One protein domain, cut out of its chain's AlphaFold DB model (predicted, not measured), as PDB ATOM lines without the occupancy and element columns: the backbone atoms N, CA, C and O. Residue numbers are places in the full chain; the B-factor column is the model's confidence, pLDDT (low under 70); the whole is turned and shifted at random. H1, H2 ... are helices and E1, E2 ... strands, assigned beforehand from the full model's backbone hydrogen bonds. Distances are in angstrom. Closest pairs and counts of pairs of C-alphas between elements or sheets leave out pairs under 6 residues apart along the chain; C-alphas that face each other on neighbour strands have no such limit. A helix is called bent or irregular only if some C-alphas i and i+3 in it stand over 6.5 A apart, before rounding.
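What this domain is: This is residues 40 to 105 of the 115 residues of an uncharacterized protein of Proteobacteria bacterium (UniProt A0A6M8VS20). A long two-stranded hairpin of E1 and E2, bent sharply along its length, is the main body, and the short strand E3 is added beside the first residues of E2. H1 and E4 follow as a small tail, H1 only grazing the sheet and E4 near E1. The printed part has 66 residues, with E1, E2, E3, H1 and E4 along the chain; the sheet, E1 - E2 - E3, is antiparallel. The class is mostly strand; the whole is only just compact, close to loose, with a radius of gyration of the C-alphas of 13.0 A and spans of 37 by 27 by 19 A.

Where its parts are: E1, residues 42 to 55, begins at C-alpha 42 (-42.243, 25.559, 41.925), measures 28.2 A and bends by 86 degrees at residue 52. E2, residues 60 to 72, measures 26.6 A and bends by 85 degrees at residue 63. E3 is residues 86 to 89, 9.7 A; H1 is residues 91 to 96, 8.7 A. E4, residues 100 to 102, 6.8 A, ends at C-alpha 102 (-44.548, 52.719, 40.308).

How they stand to each other: The strongly twisted sheet is a meander, each strand the antiparallel neighbour of the one before. In the hairpin E1 and E2, N 49 and O 66 are 2.8 A apart. In the hairpin E2 and E3, N 62 and O 87 are 2.8 A apart. H1 is only just on the sheet, with 5 pairs of C-alphas within 10 A, and only grazes it with residues 91 to 94. In H1 every O i to N i+4 pair is within hydrogen-bond range. E4 pairs with no named strand; it is near E1, with 6 pairs of C-alphas within 10 A, and apart from E2, E3 and H1.

The domain as a whole: The C-alphas farthest apart, those of His 40 and Ser 105, are 40.3 A apart. The printed part has no cut. The link from E2 to E3, residues 73 to 85, is long; the others are tight. The pLDDT is under 70 at residues 74 to 77, 97 and 103 to 105.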
ATOM      1  N   HIS A  40     -43.600  19.829  36.693       74.94
ATOM      2  CA  HIS A  40     -42.733  20.922  37.124       74.94
ATOM      3  C   HIS A  40     -43.191  21.361  38.515       74.94
ATOM      4  O   HIS A  40     -44.384  21.584  38.729       74.94
ATOM      5  N   LYS A  41     -42.263  21.423  39.470       76.19
ATOM      6  CA  LYS A  41     -42.549  21.951  40.805       76.19
ATOM      7  C   LYS A  41     -42.061  23.392  40.843       76.19
ATOM      8  O   LYS A  41     -41.040  23.704  40.232       76.19
ATOM      9  N   ILE A  42     -42.772  24.249  41.560       79.06
ATOM     10  CA  ILE A  42     -42.243  25.559  41.925       79.06
ATOM     11  C   ILE A  42     -40.996  25.304  42.786       79.06
ATOM     12  O   ILE A  42     -41.036  24.519  43.733       79.06
ATOM     13  N   THR A  43     -39.864  25.852  42.358       77.94
ATOM     14  CA  THR A  43     -38.554  25.736  43.016       77.94
ATOM     15  C   THR A  43     -38.147  27.014  43.726       77.94
ATOM     16  O   THR A  43     -37.174  27.007  44.476       77.94
ATOM     17  N   GLY A  44     -38.870  28.104  43.482       83.19
ATOM     18  CA  GLY A  44     -38.657  29.383  44.126       83.19
ATOM     19  C   GLY A  44     -39.598  30.456  43.601       83.19
ATOM     20  O   GLY A  44     -40.442  30.199  42.742       83.19
ATOM     21  N   LYS A  45     -39.425  31.672  44.103       85.69
ATOM     22  CA  LYS A  45     -40.095  32.883  43.636       85.69
ATOM     23  C   LYS A  45     -39.039  33.945  43.392       85.69
ATOM     24  O   LYS A  45     -38.163  34.136  44.235       85.69
ATOM     25  N   GLN A  46     -39.135  34.632  42.266       86.56
ATOM     26  CA  GLN A  46     -38.372  35.849  42.020       86.56
ATOM     27  C   GLN A  46     -39.319  37.018  41.876       86.56
ATOM     28  O   GLN A  46     -40.415  36.894  41.337       86.56
ATOM     29  N   GLN A  47     -38.861  38.152  42.354       87.88
ATOM     30  CA  GLN A  47     -39.486  39.424  42.130       87.88
ATOM     31  C   GLN A  47     -38.665  40.161  41.094       87.88
ATOM     32  O   GLN A  47     -37.453  40.308  41.237       87.88
ATOM     33  N   VAL A  48     -39.343  40.588  40.045       87.50
ATOM     34  CA  VAL A  48     -38.741  41.254  38.904       87.50
ATOM     35  C   VAL A  48     -39.277  42.668  38.880       87.50
ATOM     36  O   VAL A  48     -40.485  42.872  38.972       87.50
ATOM     37  N   THR A  49     -38.367  43.621  38.772       88.56
ATOM     38  CA  THR A  49     -38.643  45.029  38.538       88.56
ATOM     39  C   THR A  49     -38.153  45.358  37.139       88.56
ATOM     40  O   THR A  49     -36.990  45.121  36.805       88.56
ATOM     41  N   GLY A  50     -39.026  45.901  36.304       89.56
ATOM     42  CA  GLY A  50     -38.690  46.261  34.940       89.56
ATOM     43  C   GLY A  50     -39.520  47.423  34.429       89.56
ATOM     44  O   GLY A  50     -40.600  47.694  34.934       89.56
ATOM     45  N   GLN A  51     -38.995  48.116  33.432       88.00
ATOM     46  CA  GLN A  51     -39.675  49.204  32.751       88.00
ATOM     47  C   GLN A  51     -40.309  48.696  31.465       88.00
ATOM     48  O   GLN A  51     -39.691  47.935  30.725       88.00
ATOM     49  N   ILE A  52     -41.534  49.114  31.180       87.88
ATOM     50  CA  ILE A  52     -42.202  48.779  29.929       87.88
ATOM     51  C   ILE A  52     -41.569  49.594  28.803       87.88
ATOM     52  O   ILE A  52     -41.638  50.817  28.814       87.88
ATOM     53  N   GLU A  53     -40.967  48.925  27.825       88.94
ATOM     54  CA  GLU A  53     -40.440  49.587  26.624       88.94
ATOM     55  C   GLU A  53     -41.523  49.715  25.556       88.94
ATOM     56  O   GLU A  53     -41.653  50.749  24.909       88.94
ATOM     57  N   GLU A  54     -42.326  48.664  25.382       86.06
ATOM     58  CA  GLU A  54     -43.342  48.604  24.339       86.06
ATOM     59  C   GLU A  54     -44.492  47.685  24.753       86.06
ATOM     60  O   GLU A  54     -44.290  46.625  25.353       86.06
ATOM     61  N   ILE A  55     -45.714  48.063  24.383       83.50
ATOM     62  CA  ILE A  55     -46.901  47.226  24.544       83.50
ATOM     63  C   ILE A  55     -47.457  46.910  23.159       83.50
ATOM     64  O   ILE A  55     -47.950  47.785  22.455       83.50
ATOM     65  N   SER A  56     -47.384  45.639  22.781       84.19
ATOM     66  CA  SER A  56     -48.066  45.079  21.619       84.19
ATOM     67  C   SER A  56     -49.373  44.400  22.045       84.19
ATOM     68  O   SER A  56     -49.529  43.982  23.193       84.19
ATOM     69  N   ALA A  57     -50.298  44.195  21.103       78.00
ATOM     70  CA  ALA A  57     -51.599  43.569  21.377       78.00
ATOM     71  C   ALA A  57     -51.500  42.169  22.021       78.00
ATOM     72  O   ALA A  57     -52.377  41.755  22.775       78.00
ATOM     73  N   GLU A  58     -50.424  41.433  21.736       82.44
ATOM     74  CA  GLU A  58     -50.246  40.052  22.195       82.44
ATOM     75  C   GLU A  58     -49.135  39.905  23.256       82.44
ATOM     76  O   GLU A  58     -49.107  38.922  24.007       82.44
ATOM     77  N   PHE A  59     -48.228  40.889  23.354       86.00
ATOM     78  CA  PHE A  59     -47.056  40.846  24.231       86.00
ATOM     79  C   PHE A  59     -46.656  42.229  24.749       86.00
ATOM     80  O   PHE A  59     -46.718  43.214  24.031       86.00
ATOM     81  N   VAL A  60     -46.154  42.263  25.975       86.38
ATOM     82  CA  VAL A  60     -45.524  43.418  26.608       86.38
ATOM     83  C   VAL A  60     -44.016  43.179  26.641       86.38
ATOM     84  O   VAL A  60     -43.566  42.131  27.124       86.38
ATOM     85  N   HIS A  61     -43.255  44.132  26.112       90.12
ATOM     86  CA  HIS A  61     -41.802  44.189  26.204       90.12
ATOM     87  C   HIS A  61     -41.421  44.973  27.457       90.12
ATOM     88  O   HIS A  61     -41.702  46.165  27.574       90.12
ATOM     89  N   VAL A  62     -40.802  44.283  28.411       88.56
ATOM     90  CA  VAL A  62     -40.397  44.837  29.700       88.56
ATOM     91  C   VAL A  62     -38.893  44.696  29.841       88.56
ATOM     92  O   VAL A  62     -38.381  43.580  29.910       88.56
ATOM     93  N   LYS A  63     -38.178  45.808  29.927       90.50
ATOM     94  CA  LYS A  63     -36.752  45.832  30.221       90.50
ATOM     95  C   LYS A  63     -36.510  45.647  31.708       90.50
ATOM     96  O   LYS A  63     -36.957  46.447  32.523       90.50
ATOM     97  N   VAL A  64     -35.791  44.597  32.078       89.69
ATOM     98  CA  VAL A  64     -35.484  44.289  33.478       89.69
ATOM     99  C   VAL A  64     -34.507  45.319  34.027       89.69
ATOM    100  O   VAL A  64     -33.406  45.487  33.515       89.69
ATOM    101  N   ILE A  65     -34.896  45.978  35.112       87.12
ATOM    102  CA  ILE A  65     -34.017  46.851  35.895       87.12
ATOM    103  C   ILE A  65     -33.342  46.024  36.989       87.12
ATOM    104  O   ILE A  65     -32.138  46.137  37.216       87.12
ATOM    105  N   GLU A  66     -34.122  45.173  37.655       84.62
ATOM    106  CA  GLU A  66     -33.672  44.381  38.789       84.62
ATOM    107  C   GLU A  66     -34.466  43.076  38.880       84.62
ATOM    108  O   GLU A  66     -35.673  43.051  38.655       84.62
ATOM    109  N   ALA A  67     -33.806  41.978  39.234       85.75
ATOM    110  CA  ALA A  67     -34.470  40.716  39.524       85.75
ATOM    111  C   ALA A  67     -33.861  40.098  40.783       85.75
ATOM    112  O   ALA A  67     -32.658  39.845  40.844       85.75
ATOM    113  N   VAL A  68     -34.702  39.841  41.784       84.44
ATOM    114  CA  VAL A  68     -34.286  39.347  43.101       84.44
ATOM    115  C   VAL A  68     -35.029  38.061  43.428       84.44
ATOM    116  O   VAL A  68     -36.247  37.973  43.288       84.44
ATOM    117  N   ILE A  69     -34.309  37.043  43.900       85.00
ATOM    118  CA  ILE A  69     -34.925  35.808  44.394       85.00
ATOM    119  C   ILE A  69     -35.517  36.088  45.777       85.00
ATOM    120  O   ILE A  69     -34.782  36.297  46.736       85.00
ATOM    121  N   VAL A  70     -36.842  36.055  45.882       83.75
ATOM    122  CA  VAL A  70     -37.566  36.237  47.151       83.75
ATOM    123  C   VAL A  70     -37.677  34.921  47.914       83.75
ATOM    124  O   VAL A  70     -37.730  34.898  49.139       83.75
ATOM    125  N   LEU A  71     -37.716  33.801  47.193       81.25
ATOM    126  CA  LEU A  71     -37.844  32.478  47.783       81.25
ATOM    127  C   LEU A  71     -37.016  31.481  46.977       81.25
ATOM    128  O   LEU A  71     -37.195  31.371  45.765       81.25
ATOM    129  N   ASN A  72     -36.156  30.719  47.643       81.94
ATOM    130  CA  ASN A  72     -35.464  29.590  47.036       81.94
ATOM    131  C   ASN A  72     -35.753  28.323  47.842       81.94
ATOM    132  O   ASN A  72     -35.274  28.171  48.960       81.94
ATOM    133  N   GLU A  73     -36.534  27.407  47.274       76.25
ATOM    134  CA  GLU A  73     -36.851  26.117  47.903       76.25
ATOM    135  C   GLU A  73     -35.821  25.033  47.553       76.25
ATOM    136  O   GLU A  73     -35.989  23.861  47.898       76.25
ATOM    137  N   THR A  74     -34.765  25.387  46.816       67.75
ATOM    138  CA  THR A  74     -33.759  24.449  46.323       67.75
ATOM    139  C   THR A  74     -32.368  24.869  46.787       67.75
ATOM    140  O   THR A  74     -32.017  26.039  46.772       67.75
ATOM    141  N   ALA A  75     -31.505  23.905  47.106       67.75
ATOM    142  CA  ALA A  75     -30.089  24.170  47.396       67.75
ATOM    143  C   ALA A  75     -29.274  24.651  46.170       67.75
ATOM    144  O   ALA A  75     -28.075  24.888  46.272       67.75
ATOM    145  N   LYS A  76     -29.901  24.749  44.989       69.00
ATOM    146  CA  LYS A  76     -29.271  25.203  43.747       69.00
ATOM    147  C   LYS A  76     -29.518  26.701  43.552       69.00
ATOM    148  O   LYS A  76     -30.611  27.166  43.883       69.00
ATOM    149  N   PRO A  77     -28.561  27.438  42.966       67.31
ATOM    150  CA  PRO A  77     -28.802  28.813  42.555       67.31
ATOM    151  C   PRO A  77     -29.902  28.829  41.489       67.31
ATOM    152  O   PRO A  77     -29.811  28.124  40.479       67.31
ATOM    153  N   LEU A  78     -30.969  29.590  41.736       72.44
ATOM    154  CA  LEU A  78     -31.999  29.821  40.729       72.44
ATOM    155  C   LEU A  78     -31.491  30.863  39.734       72.44
ATOM    156  O   LEU A  78     -30.790  31.800  40.109       72.44
ATOM    157  N   LYS A  79     -31.843  30.694  38.460       71.38
ATOM    158  CA  LYS A  79     -31.477  31.653  37.420       71.38
ATOM    159  C   LYS A  79     -32.463  32.818  37.463       71.38
ATOM    160  O   LYS A  79     -33.626  32.642  37.103       71.38
ATOM    161  N   THR A  80     -32.008  33.968  37.949       76.12
ATOM    162  CA  THR A  80     -32.738  35.233  37.829       76.12
ATOM    163  C   THR A  80     -32.593  35.799  36.429       76.12
ATOM    164  O   THR A  80     -31.692  35.411  35.679       76.12
ATOM    165  N   TYR A  81     -33.480  36.726  36.085       80.69
ATOM    166  CA  TYR A  81     -33.307  37.540  34.892       80.69
ATOM    167  C   TYR A  81     -32.068  38.424  34.999       80.69
ATOM    168  O   TYR A  81     -31.673  38.840  36.094       80.69
ATOM    169  N   THR A  82     -31.446  38.686  33.854       80.62
ATOM    170  CA  THR A  82     -30.297  39.583  33.786       80.62
ATOM    171  C   THR A  82     -30.792  41.023  33.841       80.62
ATOM    172  O   THR A  82     -31.831  41.359  33.272       80.62
ATOM    173  N   LYS A  83     -30.049  41.893  34.524       82.25
ATOM    174  CA  LYS A  83     -30.275  43.335  34.434       82.25
ATOM    175  C   LYS A  83     -30.089  43.793  32.978       82.25
ATOM    176  O   LYS A  83     -29.204  43.284  32.295       82.25
ATOM    177  N   ASP A  84     -30.937  44.713  32.529       82.38
ATOM    178  CA  ASP A  84     -31.056  45.210  31.151       82.38
ATOM    179  C   ASP A  84     -31.560  44.180  30.117       82.38
ATOM    180  O   ASP A  84     -31.562  44.454  28.919       82.38
ATOM    181  N   GLU A  85     -32.046  43.010  30.548       86.75
ATOM    182  CA  GLU A  85     -32.664  42.026  29.653       86.75
ATOM    183  C   GLU A  85     -34.093  42.447  29.276       86.75
ATOM    184  O   GLU A  85     -34.927  42.683  30.153       86.75
ATOM    185  N   THR A  86     -34.410  42.508  27.981       86.69
ATOM    186  CA  THR A  86     -35.785  42.748  27.518       86.69
ATOM    187  C   THR A  86     -36.584  41.448  27.563       86.69
ATOM    188  O   THR A  86     -36.361  40.511  26.792       86.69
ATOM    189  N   LEU A  87     -37.556  41.392  28.468       86.25
ATOM    190  CA  LEU A  87     -38.493  40.290  28.607       86.25
ATOM    191  C   LEU A  87     -39.721  40.513  27.745       86.25
ATOM    192  O   LEU A  87     -40.366  41.554  27.800       86.25
ATOM    193  N   ARG A  88     -40.112  39.468  27.020       88.25
ATOM    194  CA  ARG A  88     -41.382  39.423  26.300       88.25
ATOM    195  C   ARG A  88     -42.385  38.591  27.092       88.25
ATOM    196  O   ARG A  88     -42.243  37.370  27.199       88.25
ATOM    197  N   LYS A  89     -43.401  39.237  27.662       84.19
ATOM    198  CA  LYS A  89     -44.440  38.587  28.481       84.19
ATOM    199  C   LYS A  89     -45.822  38.811  27.883       84.19
ATOM    200  O   LYS A  89     -46.071  39.819  27.244       84.19
ATOM    201  N   LYS A  90     -46.743  37.868  28.091       83.44
ATOM    202  CA  LYS A  90     -48.154  38.082  27.735       83.44
ATOM    203  C   LYS A  90     -48.817  38.958  28.802       83.44
ATOM    204  O   LYS A  90     -48.612  38.660  29.983       83.44
ATOM    205  N   PRO A  91     -49.658  39.938  28.431       79.88
ATOM    206  CA  PRO A  91     -50.330  40.813  29.396       79.88
ATOM    207  C   PRO A  91     -51.145  40.009  30.421       79.88
ATOM    208  O   PRO A  91     -51.023  40.224  31.621       79.88
ATOM    209  N   GLN A  92     -51.847  38.958  29.982       78.19
ATOM    210  CA  GLN A  92     -52.599  38.061  30.873       78.19
ATOM    211  C   GLN A  92     -51.732  37.352  31.929       78.19
ATOM    212  O   GLN A  92     -52.192  37.090  33.039       78.19
ATOM    213  N   THR A  93     -50.490  36.991  31.595       74.88
ATOM    214  CA  THR A  93     -49.566  36.355  32.549       74.88
ATOM    215  C   THR A  93     -49.033  37.376  33.543       74.88
ATOM    216  O   THR A  93     -48.870  37.056  34.718       74.88
ATOM    217  N   LEU A  94     -48.789  38.595  33.069       76.50
ATOM    218  CA  LEU A  94     -48.289  39.697  33.875       76.50
ATOM    219  C   LEU A  94     -49.335  40.136  34.916       76.50
ATOM    220  O   LEU A  94     -49.025  40.215  36.101       76.50
ATOM    221  N   LEU A  95     -50.601  40.267  34.499       71.50
ATOM    222  CA  LEU A  95     -51.740  40.560  35.379       71.50
ATOM    223  C   LEU A  95     -51.937  39.480  36.459       71.50
ATOM    224  O   LEU A  95     -52.214  39.793  37.614       71.50
ATOM    225  N   LYS A  96     -51.713  38.199  36.127       72.81
ATOM    226  CA  LYS A  96     -51.751  37.098  37.110       72.81
ATOM    227  C   LYS A  96     -50.636  37.167  38.157       72.81
ATOM    228  O   LYS A  96     -50.786  36.577  39.223       72.81
ATOM    229  N   GLY A  97     -49.525  37.839  37.859       68.12
ATOM    230  CA  GLY A  97     -48.360  37.959  38.737       68.12
ATOM    231  C   GLY A  97     -48.506  38.985  39.861       68.12
ATOM    232  O   GLY A  97     -47.502  39.285  40.507       68.12
ATOM    233  N   ALA A  98     -49.717  39.529  40.070       71.25
ATOM    234  CA  ALA A  98     -49.974  40.660  40.960       71.25
ATOM    235  C   ALA A  98     -49.001  41.810  40.666       71.25
ATOM    236  O   ALA A  98     -48.230  42.234  41.525       71.25
ATOM    237  N   VAL A  99     -48.983  42.240  39.402       81.50
ATOM    238  CA  VAL A  99     -48.110  43.325  38.966       81.50
ATOM    239  C   VAL A  99     -48.458  44.606  39.720       81.50
ATOM    240  O   VAL A  99     -49.618  44.986  39.870       81.50
ATOM    241  N   GLN A 100     -47.428  45.263  40.218       83.75
ATOM    242  CA  GLN A 100     -47.492  46.574  40.829       83.75
ATOM    243  C   GLN A 100     -46.770  47.540  39.896       83.75
ATOM    244  O   GLN A 100     -45.744  47.181  39.329       83.75
ATOM    245  N   ARG A 101     -47.287  48.749  39.712       83.00
ATOM    246  CA  ARG A 101     -46.590  49.826  39.008       83.00
ATOM    247  C   ARG A 101     -46.130  50.884  39.994       83.00
ATOM    248  O   ARG A 101     -46.760  51.106  41.027       83.00
ATOM    249  N   LEU A 102     -45.021  51.517  39.660       78.12
ATOM    250  CA  LEU A 102     -44.548  52.719  40.308       78.12
ATOM    251  C   LEU A 102     -45.292  53.898  39.665       78.12
ATOM    252  O   LEU A 102     -45.111  54.114  38.464       78.12
ATOM    253  N   PRO A 103     -46.142  54.635  40.393       67.00
ATOM    254  CA  PRO A 103     -46.685  55.874  39.860       67.00
ATOM    255  C   PRO A 103     -45.524  56.848  39.627       67.00
ATOM    256  O   PRO A 103     -44.632  56.982  40.465       67.00
ATOM    257  N   TRP A 104     -45.502  57.488  38.461       61.19
ATOM    258  CA  TRP A 104     -44.491  58.488  38.131       61.19
ATOM    259  C   TRP A 104     -44.633  59.680  39.098       61.19
ATOM    260  O   TRP A 104     -45.680  60.321  39.117       61.19
ATOM    261  N   SER A 105     -43.596  59.995  39.886       51.03
ATOM    262  CA  SER A 105     -43.585  61.074  40.905       51.03
ATOM    263  C   SER A 105     -43.734  62.515  40.364       51.03
ATOM    264  O   SER A 105     -43.583  63.469  41.119       51.03
TER     265      SER A 105